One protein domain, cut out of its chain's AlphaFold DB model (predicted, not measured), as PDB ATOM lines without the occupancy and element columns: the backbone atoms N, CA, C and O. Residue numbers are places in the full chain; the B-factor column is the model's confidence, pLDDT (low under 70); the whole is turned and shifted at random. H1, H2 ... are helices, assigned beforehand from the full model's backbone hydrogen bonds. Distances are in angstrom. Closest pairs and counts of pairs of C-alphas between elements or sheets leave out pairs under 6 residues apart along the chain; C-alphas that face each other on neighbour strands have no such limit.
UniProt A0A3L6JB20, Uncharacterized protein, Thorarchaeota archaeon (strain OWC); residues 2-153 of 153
ATOM      1  N   LYS A   2      46.341  12.713 -53.795       80.31
ATOM      2  CA  LYS A   2      46.205  14.186 -53.613       80.31
ATOM      3  C   LYS A   2      46.384  14.687 -52.159       80.31
ATOM      4  O   LYS A   2      47.044  15.700 -51.951       80.31
ATOM      5  N   TYR A   3      45.876  13.940 -51.171       81.00
ATOM      6  CA  TYR A   3      46.087  14.185 -49.732       81.00
ATOM      7  C   TYR A   3      47.572  14.329 -49.348       81.00
ATOM      8  O   TYR A   3      47.967  15.337 -48.774       81.00
ATOM      9  N   LEU A   4      48.406  13.345 -49.706       86.69
ATOM     10  CA  LEU A   4      49.837  13.353 -49.387       86.69
ATOM     11  C   LEU A   4      50.558  14.474 -50.140       86.69
ATOM     12  O   LEU A   4      51.393  15.164 -49.565       86.69
ATOM     13  N   LEU A   5      50.186  14.705 -51.404       90.81
ATOM     14  CA  LEU A   5      50.811  15.729 -52.239       90.81
ATOM     15  C   LEU A   5      50.701  17.129 -51.621       90.81
ATOM     16  O   LEU A   5      51.709  17.822 -51.541       90.81
ATOM     17  N   ARG A   6      49.527  17.550 -51.123       89.62
ATOM     18  CA  ARG A   6      49.418  18.871 -50.470       89.62
ATOM     19  C   ARG A   6      50.262  18.991 -49.197       89.62
ATOM     20  O   ARG A   6      50.757  20.079 -48.935       89.62
ATOM     21  N   LEU A   7      50.437  17.910 -48.431       88.56
ATOM     22  CA  LEU A   7      51.262  17.909 -47.219       88.56
ATOM     23  C   LEU A   7      52.740  18.052 -47.584       88.56
ATOM     24  O   LEU A   7      53.422  18.901 -47.021       88.56
ATOM     25  N   VAL A   8      53.204  17.305 -48.591       91.69
ATOM     26  CA  VAL A   8      54.564  17.429 -49.136       91.69
ATOM     27  C   VAL A   8      54.816  18.842 -49.669       91.69
ATOM     28  O   VAL A   8      55.826  19.443 -49.320       91.69
ATOM     29  N   LEU A   9      53.888  19.418 -50.444       94.56
ATOM     30  CA  LEU A   9      53.996  20.804 -50.923       94.56
ATOM     31  C   LEU A   9      54.072  21.811 -49.763       94.56
ATOM     32  O   LEU A   9      54.859  22.750 -49.820       94.56
ATOM     33  N   PHE A  10      53.291  21.609 -48.698       91.25
ATOM     34  CA  PHE A  10      53.315  22.476 -47.518       91.25
ATOM     35  C   PHE A  10      54.656  22.375 -46.775       91.25
ATOM     36  O   PHE A  10      55.249  23.392 -46.428       91.25
ATOM     37  N   HIS A  11      55.162  21.155 -46.577       90.31
ATOM     38  CA  HIS A  11      56.432  20.908 -45.896       90.31
ATOM     39  C   HIS A  11      57.656  21.335 -46.710       90.31
ATOM     40  O   HIS A  11      58.651  21.734 -46.115       90.31
ATOM     41  N   LEU A  12      57.584  21.331 -48.046       94.00
ATOM     42  CA  LEU A  12      58.580  22.010 -48.878       94.00
ATOM     43  C   LEU A  12      58.590  23.513 -48.575       94.00
ATOM     44  O   LEU A  12      59.660  24.070 -48.356       94.00
ATOM     45  N   GLY A  13      57.420  24.153 -48.474       94.12
ATOM     46  CA  GLY A  13      57.311  25.554 -48.054       94.12
ATOM     47  C   GLY A  13      57.934  25.821 -46.680       94.12
ATOM     48  O   GLY A  13      58.741  26.741 -46.549       94.12
ATOM     49  N   ASP A  14      57.636  24.975 -45.686       91.12
ATOM     50  CA  ASP A  14      58.250  25.054 -44.352       91.12
ATOM     51  C   ASP A  14      59.786  24.890 -44.431       91.12
ATOM     52  O   ASP A  14      60.521  25.673 -43.832       91.12
ATOM     53  N   ALA A  15      60.290  23.929 -45.214       91.38
ATOM     54  CA  ALA A  15      61.725  23.676 -45.365       91.38
ATOM     55  C   ALA A  15      62.470  24.835 -46.051       91.38
ATOM     56  O   ALA A  15      63.532  25.238 -45.581       91.38
ATOM     57  N   TYR A  16      61.915  25.406 -47.125       95.06
ATOM     58  CA  TYR A  16      62.488  26.591 -47.775       95.06
ATOM     59  C   TYR A  16      62.454  27.813 -46.848       95.06
ATOM     60  O   TYR A  16      63.448  28.531 -46.755       95.06
ATOM     61  N   TYR A  17      61.375  28.001 -46.077       92.81
ATOM     62  CA  TYR A  17      61.306  29.060 -45.069       92.81
ATOM     63  C   TYR A  17      62.434  28.921 -44.034       92.81
ATOM     64  O   TYR A  17      63.120  29.899 -43.747       92.81
ATOM     65  N   MET A  18      62.676  27.709 -43.516       89.81
ATOM     66  CA  MET A  18      63.746  27.444 -42.541       89.81
ATOM     67  C   MET A  18      65.164  27.635 -43.106       89.81
ATOM     68  O   MET A  18      66.099  27.820 -42.332       89.81
ATOM     69  N   LYS A  19      65.339  27.626 -44.435       94.12
ATOM     70  CA  LYS A  19      66.604  27.976 -45.107       94.12
ATOM     71  C   LYS A  19      66.791  29.487 -45.329       94.12
ATOM     72  O   LYS A  19      67.831  29.879 -45.846       94.12
ATOM     73  N   GLY A  20      65.800  30.322 -45.000       93.88
ATOM     74  CA  GLY A  20      65.764  31.742 -45.388       93.88
ATOM     75  C   GLY A  20      65.346  31.980 -46.848       93.88
ATOM     76  O   GLY A  20      65.335  33.109 -47.326       93.88
ATOM     77  N   GLU A  21      64.967  30.928 -47.578       97.44
ATOM     78  CA  GLU A  21      64.562  30.978 -48.986       97.44
ATOM     79  C   GLU A  21      63.066  31.321 -49.097       97.44
ATOM     80  O   GLU A  21      62.217  30.508 -49.477       97.44
ATOM     81  N   HIS A  22      62.724  32.541 -48.678       96.50
ATOM     82  CA  HIS A  22      61.341  32.976 -48.468       96.50
ATOM     83  C   HIS A  22      60.501  33.058 -49.756       96.50
ATOM     84  O   HIS A  22      59.307  32.752 -49.714       96.50
ATOM     85  N   GLU A  23      61.092  33.395 -50.907       97.31
ATOM     86  CA  GLU A  23      60.376  33.398 -52.193       97.31
ATOM     87  C   GLU A  23      59.953  31.983 -52.612       97.31
ATOM     88  O   GLU A  23      58.775  31.745 -52.902       97.31
ATOM     89  N   GLN A  24      60.882  31.019 -52.555       98.19
ATOM     90  CA  GLN A  24      60.591  29.601 -52.769       98.19
ATOM     91  C   GLN A  24      59.513  29.124 -51.788       98.19
ATOM     92  O   GLN A  24      58.555  28.466 -52.197       98.19
ATOM     93  N   ALA A  25      59.618  29.486 -50.504       96.94
ATOM     94  CA  ALA A  25      58.629  29.116 -49.493       96.94
ATOM     95  C   ALA A  25      57.209  29.561 -49.885       96.94
ATOM     96  O   ALA A  25      56.277  28.753 -49.870       96.94
ATOM     97  N   VAL A  26      57.052  30.818 -50.316       98.19
ATOM     98  CA  VAL A  26      55.781  31.373 -50.812       98.19
ATOM     99  C   VAL A  26      55.259  30.607 -52.030       98.19
ATOM    100  O   VAL A  26      54.065  30.304 -52.093       98.19
ATOM    101  N   GLU A  27      56.118  30.243 -52.984       98.44
ATOM    102  CA  GLU A  27      55.719  29.455 -54.157       98.44
ATOM    103  C   GLU A  27      55.139  28.082 -53.756       98.44
ATOM    104  O   GLU A  27      54.076  27.673 -54.241       98.44
ATOM    105  N   TRP A  28      55.787  27.387 -52.817       98.06
ATOM    106  CA  TRP A  28      55.329  26.087 -52.321       98.06
ATOM    107  C   TRP A  28      54.056  26.187 -51.471       98.06
ATOM    108  O   TRP A  28      53.143  25.379 -51.666       98.06
ATOM    109  N   TYR A  29      53.910  27.217 -50.629       96.81
ATOM    110  CA  TYR A  29      52.652  27.472 -49.914       96.81
ATOM    111  C   TYR A  29      51.491  27.768 -50.875       96.81
ATOM    112  O   TYR A  29      50.388  27.256 -50.673       96.81
ATOM    113  N   ARG A  30      51.719  28.500 -51.975       98.31
ATOM    114  CA  ARG A  30      50.704  28.729 -53.023       98.31
ATOM    115  C   ARG A  30      50.287  27.428 -53.719       98.31
ATOM    116  O   ARG A  30      49.087  27.189 -53.891       98.31
ATOM    117  N   LYS A  31      51.243  26.554 -54.059       97.75
ATOM    118  CA  LYS A  31      50.972  25.207 -54.607       97.75
ATOM    119  C   LYS A  31      50.166  24.348 -53.617       97.75
ATOM    120  O   LYS A  31      49.175  23.726 -54.008       97.75
ATOM    121  N   ALA A  32      50.537  24.360 -52.334       95.44
ATOM    122  CA  ALA A  32      49.827  23.647 -51.270       95.44
ATOM    123  C   ALA A  32      48.398  24.182 -51.057       95.44
ATOM    124  O   ALA A  32      47.464  23.388 -50.916       95.44
ATOM    125  N   ARG A  33      48.207  25.511 -51.102       96.62
ATOM    126  CA  ARG A  33      46.893  26.168 -51.030       96.62
ATOM    127  C   ARG A  33      45.980  25.693 -52.155       96.62
ATOM    128  O   ARG A  33      44.893  25.206 -51.860       96.62
ATOM    129  N   LYS A  34      46.443  25.751 -53.410       96.88
ATOM    130  CA  LYS A  34      45.665  25.320 -54.584       96.88
ATOM    131  C   LYS A  34      45.193  23.866 -54.454       96.88
ATOM    132  O   LYS A  34      44.000  23.599 -54.557       96.88
ATOM    133  N   MET A  35      46.097  22.936 -54.136       95.31
ATOM    134  CA  MET A  35      45.741  21.521 -53.942       95.31
ATOM    135  C   MET A  35      44.790  21.305 -52.748       95.31
ATOM    136  O   MET A  35      43.950  20.406 -52.774       95.31
ATOM    137  N   SER A  36      44.889  22.129 -51.699       93.94
ATOM    138  CA  SER A  36      43.988  22.070 -50.536       93.94
ATOM    139  C   SER A  36      42.590  22.619 -50.847       93.94
ATOM    140  O   SER A  36      41.615  22.088 -50.324       93.94
ATOM    141  N   GLN A  37      42.472  23.609 -51.742       94.81
ATOM    142  CA  GLN A  37      41.188  24.074 -52.284       94.81
ATOM    143  C   GLN A  37      40.544  22.987 -53.160       94.81
ATOM    144  O   GLN A  37      39.410  22.598 -52.910       94.81
ATOM    145  N   GLU A  38      41.294  22.411 -54.107       93.25
ATOM    146  CA  GLU A  38      40.833  21.313 -54.983       93.25
ATOM    147  C   GLU A  38      40.406  20.033 -54.239       93.25
ATOM    148  O   GLU A  38      39.793  19.150 -54.838       93.25
ATOM    149  N   THR A  39      40.781  19.884 -52.964       90.62
ATOM    150  CA  THR A  39      40.440  18.713 -52.141       90.62
ATOM    151  C   THR A  39      39.512  19.028 -50.966       90.62
ATOM    152  O   THR A  39      39.191  18.110 -50.221       90.62
ATOM    153  N   ASN A  40      39.066  20.280 -50.817       91.25
ATOM    154  CA  ASN A  40      38.250  20.782 -49.706       91.25
ATOM    155  C   ASN A  40      38.856  20.572 -48.298       91.25
ATOM    156  O   ASN A  40      38.265  19.930 -47.433       91.25
ATOM    157  N   PHE A  41      40.057  21.110 -48.056       92.00
ATOM    158  CA  PHE A  41      40.709  21.096 -46.735       92.00
ATOM    159  C   PHE A  41      40.952  22.523 -46.222       92.00
ATOM    160  O   PHE A  41      42.081  23.026 -46.299       92.00
ATOM    161  N   PRO A  42      39.912  23.199 -45.700       94.69
ATOM    162  CA  PRO A  42      39.938  24.642 -45.481       94.69
ATOM    163  C   PRO A  42      40.953  25.092 -44.425       94.69
ATOM    164  O   PRO A  42      41.619  26.106 -44.626       94.69
ATOM    165  N   ALA A  43      41.191  24.312 -43.366       92.44
ATOM    166  CA  ALA A  43      42.240  24.623 -42.388       92.44
ATOM    167  C   ALA A  43      43.647  24.684 -43.016       92.44
ATOM    168  O   ALA A  43      44.461  25.522 -42.634       92.44
ATOM    169  N   LEU A  44      43.938  23.852 -44.024       91.62
ATOM    170  CA  LEU A  44      45.217  23.903 -44.745       91.62
ATOM    171  C   LEU A  44      45.250  25.040 -45.772       91.62
ATOM    172  O   LEU A  44      46.317  25.606 -45.996       91.62
ATOM    173  N   VAL A  45      44.103  25.423 -46.344       95.31
ATOM    174  CA  VAL A  45      43.979  26.647 -47.156       95.31
ATOM    175  C   VAL A  45      44.296  27.878 -46.303       95.31
ATOM    176  O   VAL A  45      45.139  28.681 -46.699       95.31
ATOM    177  N   PHE A  46      43.689  27.999 -45.120       96.19
ATOM    178  CA  PHE A  46      43.939  29.089 -44.175       96.19
ATOM    179  C   PHE A  46      45.392  29.102 -43.683       96.19
ATOM    180  O   PHE A  46      46.079  30.115 -43.801       96.19
ATOM    181  N   ASN A  47      45.915  27.957 -43.238       94.19
ATOM    182  CA  ASN A  47      47.294  27.864 -42.764       94.19
ATOM    183  C   ASN A  47      48.323  28.143 -43.876       94.19
ATOM    184  O   ASN A  47      49.391  28.678 -43.577       94.19
ATOM    185  N   ALA A  48      48.022  27.855 -45.149       95.00
ATOM    186  CA  ALA A  48      48.876  28.240 -46.276       95.00
ATOM    187  C   ALA A  48      48.852  29.757 -46.539       95.00
ATOM    188  O   ALA A  48      49.892  30.328 -46.852       95.00
ATOM    189  N   ILE A  49      47.698  30.418 -46.373       97.56
ATOM    190  CA  ILE A  49      47.581  31.886 -46.446       97.56
ATOM    191  C   ILE A  49      48.431  32.538 -45.348       97.56
ATOM    192  O   ILE A  49      49.268  33.386 -45.649       97.56
ATOM    193  N   VAL A  50      48.286  32.090 -44.099       96.38
ATOM    194  CA  VAL A  50      49.089  32.599 -42.976       96.38
ATOM    195  C   VAL A  50      50.580  32.333 -43.178       96.38
ATOM    196  O   VAL A  50      51.397  33.209 -42.915       96.38
ATOM    197  N   SER A  51      50.954  31.170 -43.717       94.94
ATOM    198  CA  SER A  51      52.360  30.860 -44.011       94.94
ATOM    199  C   SER A  51      52.946  31.740 -45.126       94.94
ATOM    200  O   SER A  51      54.106  32.128 -45.030       94.94
ATOM    201  N   GLU A  52      52.158  32.111 -46.142       97.06
ATOM    202  CA  GLU A  52      52.557  33.083 -47.174       97.06
ATOM    203  C   GLU A  52      52.752  34.494 -46.590       97.06
ATOM    204  O   GLU A  52      53.755  35.141 -46.894       97.06
ATOM    205  N   ILE A  53      51.849  34.949 -45.711       97.44
ATOM    206  CA  ILE A  53      51.965  36.245 -45.018       97.44
ATOM    207  C   ILE A  53      53.240  36.287 -44.163       97.44
ATOM    208  O   ILE A  53      54.046  37.205 -44.300       97.44
ATOM    209  N   VAL A  54      53.456  35.263 -43.331       95.31
ATOM    210  CA  VAL A  54      54.623  35.163 -42.439       95.31
ATOM    211  C   VAL A  54      55.936  35.037 -43.225       95.31
ATOM    212  O   VAL A  54      56.939  35.620 -42.825       95.31
ATOM    213  N   ALA A  55      55.940  34.353 -44.375       95.38
ATOM    214  CA  ALA A  55      57.105  34.297 -45.259       95.38
ATOM    215  C   ALA A  55      57.454  35.663 -45.870       95.38
ATOM    216  O   ALA A  55      58.621  36.042 -45.859       95.38
ATOM    217  N   LYS A  56      56.462  36.435 -46.337       97.38
ATOM    218  CA  LYS A  56      56.705  37.802 -46.837       97.38
ATOM    219  C   LYS A  56      57.201  38.734 -45.731       97.38
ATOM    220  O   LYS A  56      58.176  39.446 -45.926       97.38
ATOM    221  N   TRP A  57      56.624  38.635 -44.539       95.94
ATOM    222  CA  TRP A  57      57.088  39.351 -43.351       95.94
ATOM    223  C   TRP A  57      58.520  39.025 -42.907       95.94
ATOM    224  O   TRP A  57      59.157  39.892 -42.305       95.94
ATOM    225  N   ALA A  58      59.005  37.804 -43.151       94.25
ATOM    226  CA  ALA A  58      60.387  37.408 -42.881       94.25
ATOM    227  C   ALA A  58      61.360  37.930 -43.956       94.25
ATOM    228  O   ALA A  58      62.477  38.309 -43.630       94.25
ATOM    229  N   ALA A  59      60.902  38.045 -45.207       95.94
ATOM    230  CA  ALA A  59      61.632  38.668 -46.314       95.94
ATOM    231  C   ALA A  59      61.631  40.215 -46.294       95.94
ATOM    232  O   ALA A  59      62.016  40.833 -47.282       95.94
ATOM    233  N   GLU A  60      61.137  40.842 -45.219       96.06
ATOM    234  CA  GLU A  60      60.896  42.298 -45.115       96.06
ATOM    235  C   GLU A  60      59.947  42.866 -46.199       96.06
ATOM    236  O   GLU A  60      59.836  44.075 -46.405       96.06
ATOM    237  N   GLU A  61      59.179  41.994 -46.853       96.50
ATOM    238  CA  GLU A  61      58.224  42.343 -47.896       96.50
ATOM    239  C   GLU A  61      56.815  42.610 -47.352       96.50
ATOM    240  O   GLU A  61      56.364  42.049 -46.345       96.50
ATOM    241  N   LYS A  62      56.049  43.415 -48.097       95.94
ATOM    242  CA  LYS A  62      54.615  43.587 -47.845       95.94
ATOM    243  C   LYS A  62      53.842  42.357 -48.355       95.94
ATOM    244  O   LYS A  62      53.941  42.039 -49.543       95.94
ATOM    245  N   PRO A  63      53.055  41.665 -47.511       96.69
ATOM    246  CA  PRO A  63      52.162  40.605 -47.968       96.69
ATOM    247  C   PRO A  63      51.044  41.170 -48.862       96.69
ATOM    248  O   PRO A  63      50.736  42.361 -48.826       96.69
ATOM    249  N   ASN A  64      50.403  40.304 -49.651       96.94
ATOM    250  CA  ASN A  64      49.221  40.691 -50.422       96.94
ATOM    251  C   ASN A  64      48.074  41.108 -49.473       96.94
ATOM    252  O   ASN A  64      47.758  40.391 -48.523       96.94
ATOM    253  N   HIS A  65      47.451  42.257 -49.758       96.75
ATOM    254  CA  HIS A  65      46.414  42.834 -48.902       96.75
ATOM    255  C   HIS A  65      45.144  41.972 -48.804       96.75
ATOM    256  O   HIS A  65      44.672  41.745 -47.697       96.75
ATOM    257  N   ASP A  66      44.668  41.377 -49.904       97.69
ATOM    258  CA  ASP A  66      43.491  40.494 -49.915       97.69
ATOM    259  C   ASP A  66      43.673  39.292 -48.967       97.69
ATOM    260  O   ASP A  66      42.742  38.863 -48.284       97.69
ATOM    261  N   LEU A  67      44.894  38.744 -48.903       97.75
ATOM    262  CA  LEU A  67      45.258  37.665 -47.986       97.75
ATOM    263  C   LEU A  67      45.270  38.129 -46.526       97.75
ATOM    264  O   LEU A  67      44.787  37.400 -45.653       97.75
ATOM    265  N   VAL A  68      45.803  39.323 -46.254       98.12
ATOM    266  CA  VAL A  68      45.789  39.934 -44.918       98.12
ATOM    267  C   VAL A  68      44.355  40.204 -44.471       98.12
ATOM    268  O   VAL A  68      43.966  39.730 -43.409       98.12
ATOM    269  N   ASP A  69      43.536  40.858 -45.290       97.56
ATOM    270  CA  ASP A  69      42.166  41.234 -44.934       97.56
ATOM    271  C   ASP A  69      41.244  40.013 -44.808       97.56
ATOM    272  O   ASP A  69      40.435  39.940 -43.880       97.56
ATOM    273  N   LYS A  70      41.444  38.969 -45.626       97.12
ATOM    274  CA  LYS A  70      40.808  37.659 -45.407       97.12
ATOM    275  C   LYS A  70      41.209  37.038 -44.064       97.12
ATOM    276  O   LYS A  70      40.363  36.462 -43.380       97.12
ATOM    277  N   THR A  71      42.478  37.148 -43.674       97.75
ATOM    278  CA  THR A  71      42.971  36.617 -42.393       97.75
ATOM    279  C   THR A  71      42.426  37.427 -41.211       97.75
ATOM    280  O   THR A  71      41.987  36.838 -40.225       97.75
ATOM    281  N   ARG A  72      42.367  38.760 -41.333       97.75
ATOM    282  CA  ARG A  72      41.758  39.675 -40.353       97.75
ATOM    283  C   ARG A  72      40.266  39.396 -40.164       97.75
ATOM    284  O   ARG A  72      39.808  39.298 -39.032       97.75
ATOM    285  N   SER A  73      39.524  39.190 -41.253       96.50
ATOM    286  CA  SER A  73      38.094  38.854 -41.217       96.50
ATOM    287  C   SER A  73      37.824  37.576 -40.408       96.50
ATOM    288  O   SER A  73      37.029  37.588 -39.471       96.50
ATOM    289  N   ILE A  74      38.577  36.505 -40.686       97.31
ATOM    290  CA  ILE A  74      38.473  35.221 -39.972       97.31
ATOM    291  C   ILE A  74      38.879  35.346 -38.492       97.31
ATOM    292  O   ILE A  74      38.295  34.686 -37.635       97.31
ATOM    293  N   LEU A  75      39.868  36.190 -38.172       96.69
ATOM    294  CA  LEU A  75      40.368  36.381 -36.803       96.69
ATOM    295  C   LEU A  75      39.646  37.492 -36.016       96.69
ATOM    296  O   LEU A  75      39.930  37.643 -34.833       96.69
ATOM    297  N   LYS A  76      38.698  38.221 -36.618       92.25
ATOM    298  CA  LYS A  76      37.700  39.088 -35.952       92.25
ATOM    299  C   LYS A  76      38.244  40.230 -35.059       92.25
ATOM    300  O   LYS A  76      37.535  40.694 -34.170       92.25
ATOM    301  N   GLY A  77      39.450  40.735 -35.328       90.69
ATOM    302  CA  GLY A  77      40.051  41.904 -34.656       90.69
ATOM    303  C   GLY A  77      41.118  41.575 -33.603       90.69
ATOM    304  O   GLY A  77      41.116  40.500 -33.015       90.69
ATOM    305  N   GLU A  78      42.045  42.507 -33.359       93.88
ATOM    306  CA  GLU A  78      43.132  42.356 -32.374       93.88
ATOM    307  C   GLU A  78      42.633  42.323 -30.920       93.88
ATOM    308  O   GLU A  78      42.990  41.412 -30.168       93.88
ATOM    309  N   SER A  79      41.779  43.279 -30.537       93.69
ATOM    310  CA  SER A  79      41.262  43.425 -29.167       93.69
ATOM    311  C   SER A  79      40.584  42.154 -28.655       93.69
ATOM    312  O   SER A  79      40.825  41.747 -27.521       93.69
ATOM    313  N   LEU A  80      39.842  41.450 -29.521       95.00
ATOM    314  CA  LEU A  80      39.211  40.160 -29.218       95.00
ATOM    315  C   LEU A  80      40.191  39.129 -28.634       95.00
ATOM    316  O   LEU A  80      39.796  38.308 -27.808       95.00
ATOM    317  N   TRP A  81      41.457  39.148 -29.056       94.81
ATOM    318  CA  TRP A  81      42.479  38.225 -28.560       94.81
ATOM    319  C   TRP A  81      43.233  38.780 -27.363       94.81
ATOM    320  O   TRP A  81      43.478  38.031 -26.418       94.81
ATOM    321  N   LEU A  82      43.598  40.065 -27.398       91.81
ATOM    322  CA  LEU A  82      44.383  40.697 -26.336       91.81
ATOM    323  C   LEU A  82      43.595  40.861 -25.027       91.81
ATOM    324  O   LEU A  82      44.190  40.796 -23.954       91.81
ATOM    325  N   GLU A  83      42.274  41.032 -25.115       92.00
ATOM    326  CA  GLU A  83      41.367  41.209 -23.971       92.00
ATOM    327  C   GLU A  83      40.690  39.897 -23.529       92.00
ATOM    328  O   GLU A  83      40.034  39.856 -22.487       92.00
ATOM    329  N   SER A  84      40.841  38.806 -24.293       91.12
ATOM    330  CA  SER A  84      40.289  37.500 -23.915       91.12
ATOM    331  C   SER A  84      41.121  36.817 -22.830       91.12
ATOM    332  O   SER A  84      42.350  36.845 -22.830       91.12
ATOM    333  N   TYR A  85      40.426  36.098 -21.949       88.94
ATOM    334  CA  TYR A  85      41.004  35.252 -20.899       88.94
ATOM    335  C   TYR A  85      40.935  33.750 -21.232       88.94
ATOM    336  O   TYR A  85      41.255  32.913 -20.388       88.94
ATOM    337  N   SER A  86      40.474  33.380 -22.435       91.31
ATOM    338  CA  SER A  86      40.301  31.979 -22.845       91.31
ATOM    339  C   SER A  86      40.406  31.761 -24.357       91.31
ATOM    340  O   SER A  86      40.226  32.677 -25.160       91.31
ATOM    341  N   SER A  87      40.602  30.502 -24.753       91.88
ATOM    342  CA  SER A  87      40.625  30.067 -26.155       91.88
ATOM    343  C   SER A  87      39.261  30.159 -26.861       91.88
ATOM    344  O   SER A  87      39.193  29.904 -28.059       91.88
ATOM    345  N   ALA A  88      38.173  30.536 -26.174       93.19
ATOM    346  CA  ALA A  88      36.810  30.500 -26.714       93.19
ATOM    347  C   ALA A  88      36.611  31.192 -28.087       93.19
ATOM    348  O   ALA A  88      35.918  30.598 -28.917       93.19
ATOM    349  N   PRO A  89      37.233  32.351 -28.409       95.62
ATOM    350  CA  PRO A  89      37.112  32.960 -29.741       95.62
ATOM    351  C   PRO A  89      37.644  32.073 -30.880       95.62
ATOM    352  O   PRO A  89      37.172  32.161 -32.014       95.62
ATOM    353  N   MET A  90      38.572  31.152 -30.584       95.75
ATOM    354  CA  MET A  90      39.084  30.171 -31.546       95.75
ATOM    355  C   MET A  90      37.993  29.215 -32.033       95.75
ATOM    356  O   MET A  90      38.075  28.733 -33.161       95.75
ATOM    357  N   ARG A  91      36.935  28.987 -31.245       95.88
ATOM    358  CA  ARG A  91      35.774  28.221 -31.709       95.88
ATOM    359  C   ARG A  91      35.135  28.880 -32.918       95.88
ATOM    360  O   ARG A  91      34.949  28.216 -33.928       95.88
ATOM    361  N   THR A  92      34.898  30.187 -32.856       95.81
ATOM    362  CA  THR A  92      34.287  30.927 -33.963       95.81
ATOM    363  C   THR A  92      35.223  31.036 -35.165       95.81
ATOM    364  O   THR A  92      34.771  30.858 -36.287       95.81
ATOM    365  N   VAL A  93      36.537  31.201 -34.954       97.19
ATOM    366  CA  VAL A  93      37.542  31.092 -36.035       97.19
ATOM    367  C   VAL A  93      37.427  29.755 -36.772       97.19
ATOM    368  O   VAL A  93      37.463  29.707 -37.999       97.19
ATOM    369  N   ARG A  94      37.297  28.648 -36.033       96.81
ATOM    370  CA  ARG A  94      37.177  27.317 -36.633       96.81
ATOM    371  C   ARG A  94      35.818  27.118 -37.302       96.81
ATOM    372  O   ARG A  94      35.802  26.594 -38.407       96.81
ATOM    373  N   GLN A  95      34.718  27.549 -36.685       97.12
ATOM    374  CA  GLN A  95      33.377  27.503 -37.287       97.12
ATOM    375  C   GLN A  95      33.361  28.220 -38.649       97.12
ATOM    376  O   GLN A  95      32.904  27.640 -39.630       97.12
ATOM    377  N   ASP A  96      33.954  29.416 -38.735       96.69
ATOM    378  CA  ASP A  96      34.085  30.179 -39.984       96.69
ATOM    379  C   ASP A  96      34.965  29.468 -41.030       96.69
ATOM    380  O   ASP A  96      34.653  29.484 -42.217       96.69
ATOM    381  N   ILE A  97      36.080  28.848 -40.617       96.75
ATOM    382  CA  ILE A  97      37.002  28.154 -41.535       96.75
ATOM    383  C   ILE A  97      36.403  26.851 -42.064       96.75
ATOM    384  O   ILE A  97      36.578  26.536 -43.235       96.75
ATOM    385  N   PHE A  98      35.763  26.058 -41.207       96.25
ATOM    386  CA  PHE A  98      35.192  24.763 -41.583       96.25
ATOM    387  C   PHE A  98      33.771  24.869 -42.154       96.25
ATOM    388  O   PHE A  98      33.232  23.850 -42.576       96.25
ATOM    389  N   GLU A  99      33.185  26.072 -42.172       96.00
ATOM    390  CA  GLU A  99      31.789  26.340 -42.555       96.00
ATOM    391  C   GLU A  99      30.780  25.493 -41.739       96.00
ATOM    392  O   GLU A  99      29.688  25.161 -42.197       96.00
ATOM    393  N   ASP A 100      31.151  25.162 -40.495       96.81
ATOM    394  CA  ASP A 100      30.394  24.308 -39.573       96.81
ATOM    395  C   ASP A 100      30.073  25.068 -38.271       96.81
ATOM    396  O   ASP A 100      30.937  25.182 -37.397       96.81
ATOM    397  N   PRO A 101      28.833  25.563 -38.081       95.81
ATOM    398  CA  PRO A 101      28.441  26.269 -36.863       95.81
ATOM    399  C   PRO A 101      28.336  25.353 -35.633       95.81
ATOM    400  O   PRO A 101      28.315  25.852 -34.507       95.81
ATOM    401  N   MET A 102      28.273  24.028 -35.796       97.00
ATOM    402  CA  MET A 102      28.172  23.084 -34.679       97.00
ATOM    403  C   MET A 102      29.535  22.749 -34.061       97.00
ATOM    404  O   MET A 102      29.578  22.273 -32.925       97.00
ATOM    405  N   LEU A 103      30.645  23.059 -34.736       96.00
ATOM    406  CA  LEU A 103      32.003  22.724 -34.306       96.00
ATOM    407  C   LEU A 103      32.362  23.276 -32.908       96.00
ATOM    408  O   LEU A 103      32.624  24.465 -32.729       96.00
ATOM    409  N   GLN A 104      32.455  22.388 -31.911       94.56
ATOM    410  CA  GLN A 104      32.828  22.716 -30.525       94.56
ATOM    411  C   GLN A 104      34.316  22.449 -30.239       94.56
ATOM    412  O   GLN A 104      34.662  21.657 -29.366       94.56
ATOM    413  N   SER A 105      35.216  23.109 -30.968       93.56
ATOM    414  CA  SER A 105      36.665  23.012 -30.736       93.56
ATOM    415  C   SER A 105      37.270  24.398 -30.552       93.56
ATOM    416  O   SER A 105      37.022  25.278 -31.362       93.56
ATOM    417  N   ASP A 106      38.065  24.599 -29.505       93.25
ATOM    418  CA  ASP A 106      38.828  25.825 -29.222       93.25
ATOM    419  C   ASP A 106      40.347  25.643 -29.435       93.25
ATOM    420  O   ASP A 106      41.143  26.541 -29.160       93.25
ATOM    421  N   VAL A 107      40.744  24.492 -29.990       92.38
ATOM    422  CA  VAL A 107      42.119  24.168 -30.394       92.38
ATOM    423  C   VAL A 107      42.630  25.219 -31.378       92.38
ATOM    424  O   VAL A 107      42.016  25.443 -32.425       92.38
ATOM    425  N   CYS A 108      43.780  25.828 -31.083       93.19
ATOM    426  CA  CYS A 108      44.418  26.829 -31.935       93.19
ATOM    427  C   CYS A 108      44.486  26.356 -33.397       93.19
ATOM    428  O   CYS A 108      45.033  25.295 -33.682       93.19
ATOM    429  N   ILE A 109      43.960  27.145 -34.336       93.25
ATOM    430  CA  ILE A 109      43.942  26.799 -35.769       93.25
ATOM    431  C   ILE A 109      45.349  26.624 -36.372       93.25
ATOM    432  O   ILE A 109      45.539  25.889 -37.341       93.25
ATOM    433  N   PHE A 110      46.350  27.268 -35.766       91.06
ATOM    434  CA  PHE A 110      47.756  27.138 -36.144       91.06
ATOM    435  C   PHE A 110      48.438  25.899 -35.565       91.06
ATOM    436  O   PHE A 110      49.580  25.637 -35.941       91.06
ATOM    437  N   TYR A 111      47.773  25.161 -34.673       87.31
ATOM    438  CA  TYR A 111      48.236  23.869 -34.186       87.31
ATOM    439  C   TYR A 111      47.737  22.737 -35.078       87.31
ATOM    440  O   TYR A 111      46.594  22.733 -35.537       87.31
ATOM    441  N   ASP A 112      48.615  21.767 -35.305       77.06
ATOM    442  CA  ASP A 112      48.352  20.597 -36.128       77.06
ATOM    443  C   ASP A 112      49.069  19.391 -35.512       77.06
ATOM    444  O   ASP A 112      50.293  19.292 -35.571       77.06
ATOM    445  N   SER A 113      48.302  18.507 -34.873       66.62
ATOM    446  CA  SER A 113      48.804  17.311 -34.185       66.62
ATOM    447  C   SER A 113      49.277  16.206 -35.132       66.62
ATOM    448  O   SER A 113      49.922  15.264 -34.684       66.62
ATOM    449  N   GLU A 114      48.943  16.283 -36.422       62.09
ATOM    450  CA  GLU A 114      49.285  15.260 -37.421       62.09
ATOM    451  C   GLU A 114      50.578  15.595 -38.188       62.09
ATOM    452  O   GLU A 114      50.962  14.885 -39.120       62.09
ATOM    453  N   LYS A 115      51.260  16.688 -37.818       62.56
ATOM    454  CA  LYS A 115      52.468  17.188 -38.485       62.56
ATOM    455  C   LYS A 115      53.618  17.361 -37.502       62.56
ATOM    456  O   LYS A 115      53.436  17.864 -36.403       62.56
ATOM    457  N   ASN A 116      54.836  17.120 -37.985       50.94
ATOM    458  CA  ASN A 116      56.103  17.347 -37.264       50.94
ATOM    459  C   ASN A 116      56.397  18.829 -36.907       50.94
ATOM    460  O   ASN A 116      57.519  19.155 -36.534       50.94
ATOM    461  N   PHE A 117      55.433  19.734 -37.088       58.12
ATOM    462  CA  PHE A 117      55.575  21.183 -36.970       58.12
ATOM    463  C   PHE A 117      54.304  21.756 -36.331       58.12
ATOM    464  O   PHE A 117      53.280  21.940 -36.997       58.12
ATOM    465  N   GLU A 118      54.382  22.030 -35.032       66.44
ATOM    466  CA  GLU A 118      53.216  22.202 -34.155       66.44
ATOM    467  C   GLU A 118      52.585  23.601 -34.187       66.44
ATOM    468  O   GLU A 118      51.538  23.816 -33.583       66.44
ATOM    469  N   CYS A 119      53.208  24.581 -34.842       84.69
ATOM    470  CA  CYS A 119      52.689  25.943 -34.911       84.69
ATOM    471  C   CYS A 119      52.995  26.588 -36.269       84.69
ATOM    472  O   CYS A 119      54.018  26.303 -36.886       84.69
ATOM    473  N   ARG A 120      52.096  27.457 -36.754       84.25
ATOM    474  CA  ARG A 120      52.267  28.200 -38.022       84.25
ATOM    475  C   ARG A 120      52.771  29.634 -37.853       84.25
ATOM    476  O   ARG A 120      53.157  30.240 -38.854       84.25
ATOM    477  N   VAL A 121      52.751  30.148 -36.624       85.81
ATOM    478  CA  VAL A 121      53.128  31.530 -36.263       85.81
ATOM    479  C   VAL A 121      54.328  31.601 -35.312       85.81
ATOM    480  O   VAL A 121      55.003  32.620 -35.263       85.81
ATOM    481  N   GLU A 122      54.649  30.503 -34.626       85.25
ATOM    482  CA  GLU A 122      56.006  30.243 -34.140       85.25
ATOM    483  C   GLU A 122      56.816  29.699 -35.333       85.25
ATOM    484  O   GLU A 122      56.298  28.877 -36.095       85.25
ATOM    485  N   ARG A 123      58.026  30.227 -35.556       77.06
ATOM    486  CA  ARG A 123      58.857  29.957 -36.746       77.06
ATOM    487  C   ARG A 123      60.365  29.895 -36.471       77.06
ATOM    488  O   ARG A 123      61.149  29.808 -37.412       77.06
ATOM    489  N   VAL A 124      60.766  29.969 -35.206       71.44
ATOM    490  CA  VAL A 124      62.153  30.005 -34.730       71.44
ATOM    491  C   VAL A 124      62.575  28.630 -34.213       71.44
ATOM    492  O   VAL A 124      63.633  28.137 -34.594       71.44
ATOM    493  N   THR A 125      61.759  27.988 -33.372       69.19
ATOM    494  CA  THR A 125      62.070  26.673 -32.779       69.19
ATOM    495  C   THR A 125      61.383  25.517 -33.500       69.19
ATOM    496  O   THR A 125      61.907  24.401 -33.489       69.19
ATOM    497  N   MET A 126      60.219  25.764 -34.112       62.94
ATOM    498  CA  MET A 126      59.328  24.788 -34.756       62.94
ATOM    499  C   MET A 126      58.916  23.610 -33.838       62.94
ATOM    500  O   MET A 126      58.451  22.573 -34.314       62.94
ATOM    501  N   LYS A 127      59.069  23.793 -32.520       60.22
ATOM    502  CA  LYS A 127      58.786  22.864 -31.409       60.22
ATOM    503  C   LYS A 127      58.175  23.686 -30.274       60.22
ATOM    504  O   LYS A 127      58.796  24.683 -29.892       60.22
ATOM    505  N   LYS A 128      56.984  23.351 -29.767       65.50
ATOM    506  CA  LYS A 128      56.263  24.232 -28.829       65.50
ATOM    507  C   LYS A 128      55.497  23.527 -27.705       65.50
ATOM    508  O   LYS A 128      55.156  24.205 -26.734       65.50
ATOM    509  N   ASP A 129      55.175  22.240 -27.823       68.06
ATOM    510  CA  ASP A 129      54.617  21.426 -26.731       68.06
ATOM    511  C   ASP A 129      53.313  22.013 -26.129       68.06
ATOM    512  O   ASP A 129      52.977  21.797 -24.965       68.06
ATOM    513  N   CYS A 130      52.556  22.808 -26.905       80.75
ATOM    514  CA  CYS A 130      51.350  23.488 -26.408       80.75
ATOM    515  C   CYS A 130      50.057  22.698 -26.611       80.75
ATOM    516  O   CYS A 130      49.006  23.151 -26.160       80.75
ATOM    517  N   PHE A 131      50.114  21.571 -27.331       81.00
ATOM    518  CA  PHE A 131      48.983  20.669 -27.592       81.00
ATOM    519  C   PHE A 131      47.708  21.392 -28.072       81.00
ATOM    520  O   PHE A 131      46.590  21.066 -27.687       81.00
ATOM    521  N   GLY A 132      47.887  22.446 -28.874       86.50
ATOM    522  CA  GLY A 132      46.798  23.280 -29.380       86.50
ATOM    523  C   GLY A 132      46.168  24.266 -28.397       86.50
ATOM    524  O   GLY A 132      45.355  25.082 -28.828       86.50
ATOM    525  N   ASN A 133      46.559  24.270 -27.121       88.69
ATOM    526  CA  ASN A 133      46.070  25.256 -26.168       88.69
ATOM    527  C   ASN A 133      46.672  26.644 -26.463       88.69
ATOM    528  O   ASN A 133      47.892  26.838 -26.456       88.69
ATOM    529  N   LEU A 134      45.795  27.615 -26.728       90.25
ATOM    530  CA  LEU A 134      46.159  29.000 -27.017       90.25
ATOM    531  C   LEU A 134      46.488  29.808 -25.747       90.25
ATOM    532  O   LEU A 134      47.281  30.751 -25.814       90.25
ATOM    533  N   PHE A 135      45.919  29.424 -24.600       88.06
ATOM    534  CA  PHE A 135      46.095  30.087 -23.309       88.06
ATOM    535  C   PHE A 135      46.876  29.195 -22.341       88.06
ATOM    536  O   PHE A 135      46.332  28.288 -21.707       88.06
ATOM    537  N   TRP A 136      48.172  29.473 -22.204       74.31
ATOM    538  CA  TRP A 136      49.081  28.716 -21.345       74.31
ATOM    539  C   TRP A 136      49.548  29.575 -20.166       74.31
ATOM    540  O   TRP A 136      49.796  30.772 -20.313       74.31
ATOM    541  N   MET A 137      49.596  28.979 -18.969       75.06
ATOM    542  CA  MET A 137      49.883  29.676 -17.700       75.06
ATOM    543  C   MET A 137      49.078  30.982 -17.510       75.06
ATOM    544  O   MET A 137      49.609  31.993 -17.065       75.06
ATOM    545  N   ARG A 138      47.778  30.959 -17.852       76.88
ATOM    546  CA  ARG A 138      46.850  32.116 -17.810       76.88
ATOM    547  C   ARG A 138      47.230  33.298 -18.721       76.88
ATOM    548  O   ARG A 138      46.757  34.407 -18.500       76.88
ATOM    549  N   SER A 139      48.044  33.073 -19.751       87.25
ATOM    550  CA  SER A 139      48.457  34.107 -20.704       87.25
ATOM    551  C   SER A 139      48.194  33.684 -22.152       87.25
ATOM    552  O   SER A 139      48.322  32.506 -22.495       87.25
ATOM    553  N   LEU A 140      47.835  34.646 -23.011       92.00
ATOM    554  CA  LEU A 140      47.767  34.431 -24.457       92.00
ATOM    555  C   LEU A 140      49.165  34.083 -24.986       92.00
ATOM    556  O   LEU A 140      50.110  34.845 -24.752       92.00
ATOM    557  N   CYS A 141      49.259  32.972 -25.725       91.50
ATOM    558  CA  CYS A 141      50.457  32.496 -26.418       91.50
ATOM    559  C   CYS A 141      51.247  33.647 -27.081       91.50
ATOM    560  O   CYS A 141      50.683  34.312 -27.957       91.50
ATOM    561  N   PRO A 142      52.540  33.857 -26.750       90.94
ATOM    562  CA  PRO A 142      53.311  35.007 -27.233       90.94
ATOM    563  C   PRO A 142      53.376  35.046 -28.763       90.94
ATOM    564  O   PRO A 142      52.912  36.004 -29.358       90.94
ATOM    565  N   TYR A 143      53.738  33.944 -29.422       91.50
ATOM    566  CA  TYR A 143      53.800  33.888 -30.891       91.50
ATOM    567  C   TYR A 143      52.463  34.158 -31.600       91.50
ATOM    568  O   TYR A 143      52.443  34.564 -32.757       91.50
ATOM    569  N   PHE A 144      51.331  33.925 -30.924       93.75
ATOM    570  CA  PHE A 144      50.019  34.275 -31.468       93.75
ATOM    571  C   PHE A 144      49.706  35.754 -31.228       93.75
ATOM    572  O   PHE A 144      49.203  36.415 -32.126       93.75
ATOM    573  N   ARG A 145      50.045  36.284 -30.046       94.00
ATOM    574  CA  ARG A 145      49.964  37.715 -29.724       94.00
ATOM    575  C   ARG A 145      50.780  38.553 -30.708       94.00
ATOM    576  O   ARG A 145      50.240  39.495 -31.280       94.00
ATOM    577  N   ASP A 146      52.034  38.178 -30.936       93.75
ATOM    578  CA  ASP A 146      52.962  38.881 -31.828       93.75
ATOM    579  C   ASP A 146      52.465  38.823 -33.279       93.75
ATOM    580  O   ASP A 146      52.469  39.830 -33.985       93.75
ATOM    581  N   PHE A 147      51.953  37.661 -33.704       95.44
ATOM    582  CA  PHE A 147      51.310  37.495 -35.007       95.44
ATOM    583  C   PHE A 147      50.070  38.380 -35.169       95.44
ATOM    584  O   PHE A 147      49.953  39.056 -36.185       95.44
ATOM    585  N   ILE A 148      49.158  38.391 -34.191       96.38
ATOM    586  CA  ILE A 148      47.959  39.236 -34.215       96.38
ATOM    587  C   ILE A 148      48.360  40.712 -34.258       96.38
ATOM    588  O   ILE A 148      47.909  41.425 -35.148       96.38
ATOM    589  N   SER A 149      49.263  41.152 -33.383       95.31
ATOM    590  CA  SER A 149      49.677  42.561 -33.325       95.31
ATOM    591  C   SER A 149      50.321  43.008 -34.641       95.31
ATOM    592  O   SER A 149      50.006  44.074 -35.159       95.31
ATOM    593  N   ARG A 150      51.157  42.161 -35.261       95.50
ATOM    594  CA  ARG A 150      51.726  42.433 -36.592       95.50
ATOM    595  C   ARG A 150      50.696  42.337 -37.727       95.50
ATOM    596  O   ARG A 150      50.882  42.967 -38.763       95.50
ATOM    597  N   LEU A 151      49.620  41.564 -37.560       96.94
ATOM    598  CA  LEU A 151      48.540  41.446 -38.545       96.94
ATOM    599  C   LEU A 151      47.644  42.690 -38.584       96.94
ATOM    600  O   LEU A 151      47.104  42.986 -39.648       96.94
ATOM    601  N   TYR A 152      47.453  43.395 -37.466       94.75
ATOM    602  CA  TYR A 152      46.571  44.572 -37.377       94.75
ATOM    603  C   TYR A 152      47.295  45.930 -37.414       94.75
ATOM    604  O   TYR A 152      46.619  46.956 -37.495       94.75
ATOM    605  N   GLN A 153      48.631  45.928 -37.453       87.81
ATOM    606  CA  GLN A 153      49.457  47.056 -37.923       87.81
ATOM    607  C   GLN A 153      49.260  47.341 -39.427       87.81
ATOM    608  O   GLN A 153      49.545  48.492 -39.821       87.81
TER     609      GLN A 153
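This is residues 2 to 153 of the 153 residues of an uncharacterized protein of Thorarchaeota archaeon (strain OWC) (UniProt A0A3L6JB20). Three long helices, H1, H2 and H3, stand side by side as an up-and-down bundle, their centres in a triangle, and a group of shorter helices sits beyond H3. There H4 and H6 pack crosswise on parts of H3, H7 lies near H3, and the little helix H5 lies farthest out, while a long loop of residues 99 to 141 passes through the middle of the domain and swings outward before reaching H7. The printed part has 152 residues with seven named helices, H1 to H7 in chain order, and no named strand; the class is all helix. The whole is compact, with a radius of gyration of the C-alphas of 14.6 A, and rounded, spanning 38 by 33 by 31 A.

H3, residues 42 to 58, and H4, residues 65 to 75, are the hub, touching three other helices each. H3 and H2, residues 22 to 37, form a hairpin: they touch at a shallow tilt of 12 degrees, opposite ways, with the C-alphas of Val 45 and Arg 33 closest at 4.9 A. H2 and H1, residues 2 to 18, form another hairpin at a shallow tilt of 19 degrees, opposite ways; their closest C-alphas, of Ala 25 and Gly 13, are 4.1 A apart. H1 and H3 are close but not clearly touching, with the C-alphas of Tyr 17 and Ala 55 closest at 6.7 A. With residues 46 to 53 alone, H3 touches H4 at a steep tilt of 55 degrees, closest at the C-alphas of Ile 49 and Leu 67, 6.4 A apart. With residues 42 to 46 alone, H3 touches H6, residues 89 to 98, at a steep tilt of 67 degrees; the closest C-alphas, of Pro 42 and Ile 97, are 6.0 A apart. H4 and H6 touch, with the C-alphas of Ile 74 and Val 93 closest at 5.8 A. H4 and H7, residues 142 to 152, only just touch, with 3 pairs of C-alphas within 8 A, the closest being Val 68 and Leu 151 at 7.1 A. H7 and H5, residues 79 to 82, also only just touch, with 3 such pairs, the closest being Arg 145 and Leu 82 at 7.2 A. H1 is apart from H4, H5, H6 and H7. Every O i to N i+4 pair is within hydrogen-bond range in H2, H3, H4, H6 and H7, and 12 of 13 are in H1; H5 is too short for such a pair.

H1 begins at C-alpha 2, (46.205, 14.186, -53.613), and is 24.6 A long. H3 is 24.2 A long and H2 22.4 A. H7 ends at C-alpha 152, (46.571, 44.572, -37.377).

The C-alphas of Lys 2 and Glu 83 are the two farthest apart, 40.4 A. The printed part has no cut, and the link from H6 to H7 is long, with 43 residues; in it residues 135 to 136 pair antiparallel with residues 139 to 140. Confidence is low, under 70, at residues 113 to 118 and 125 to 129.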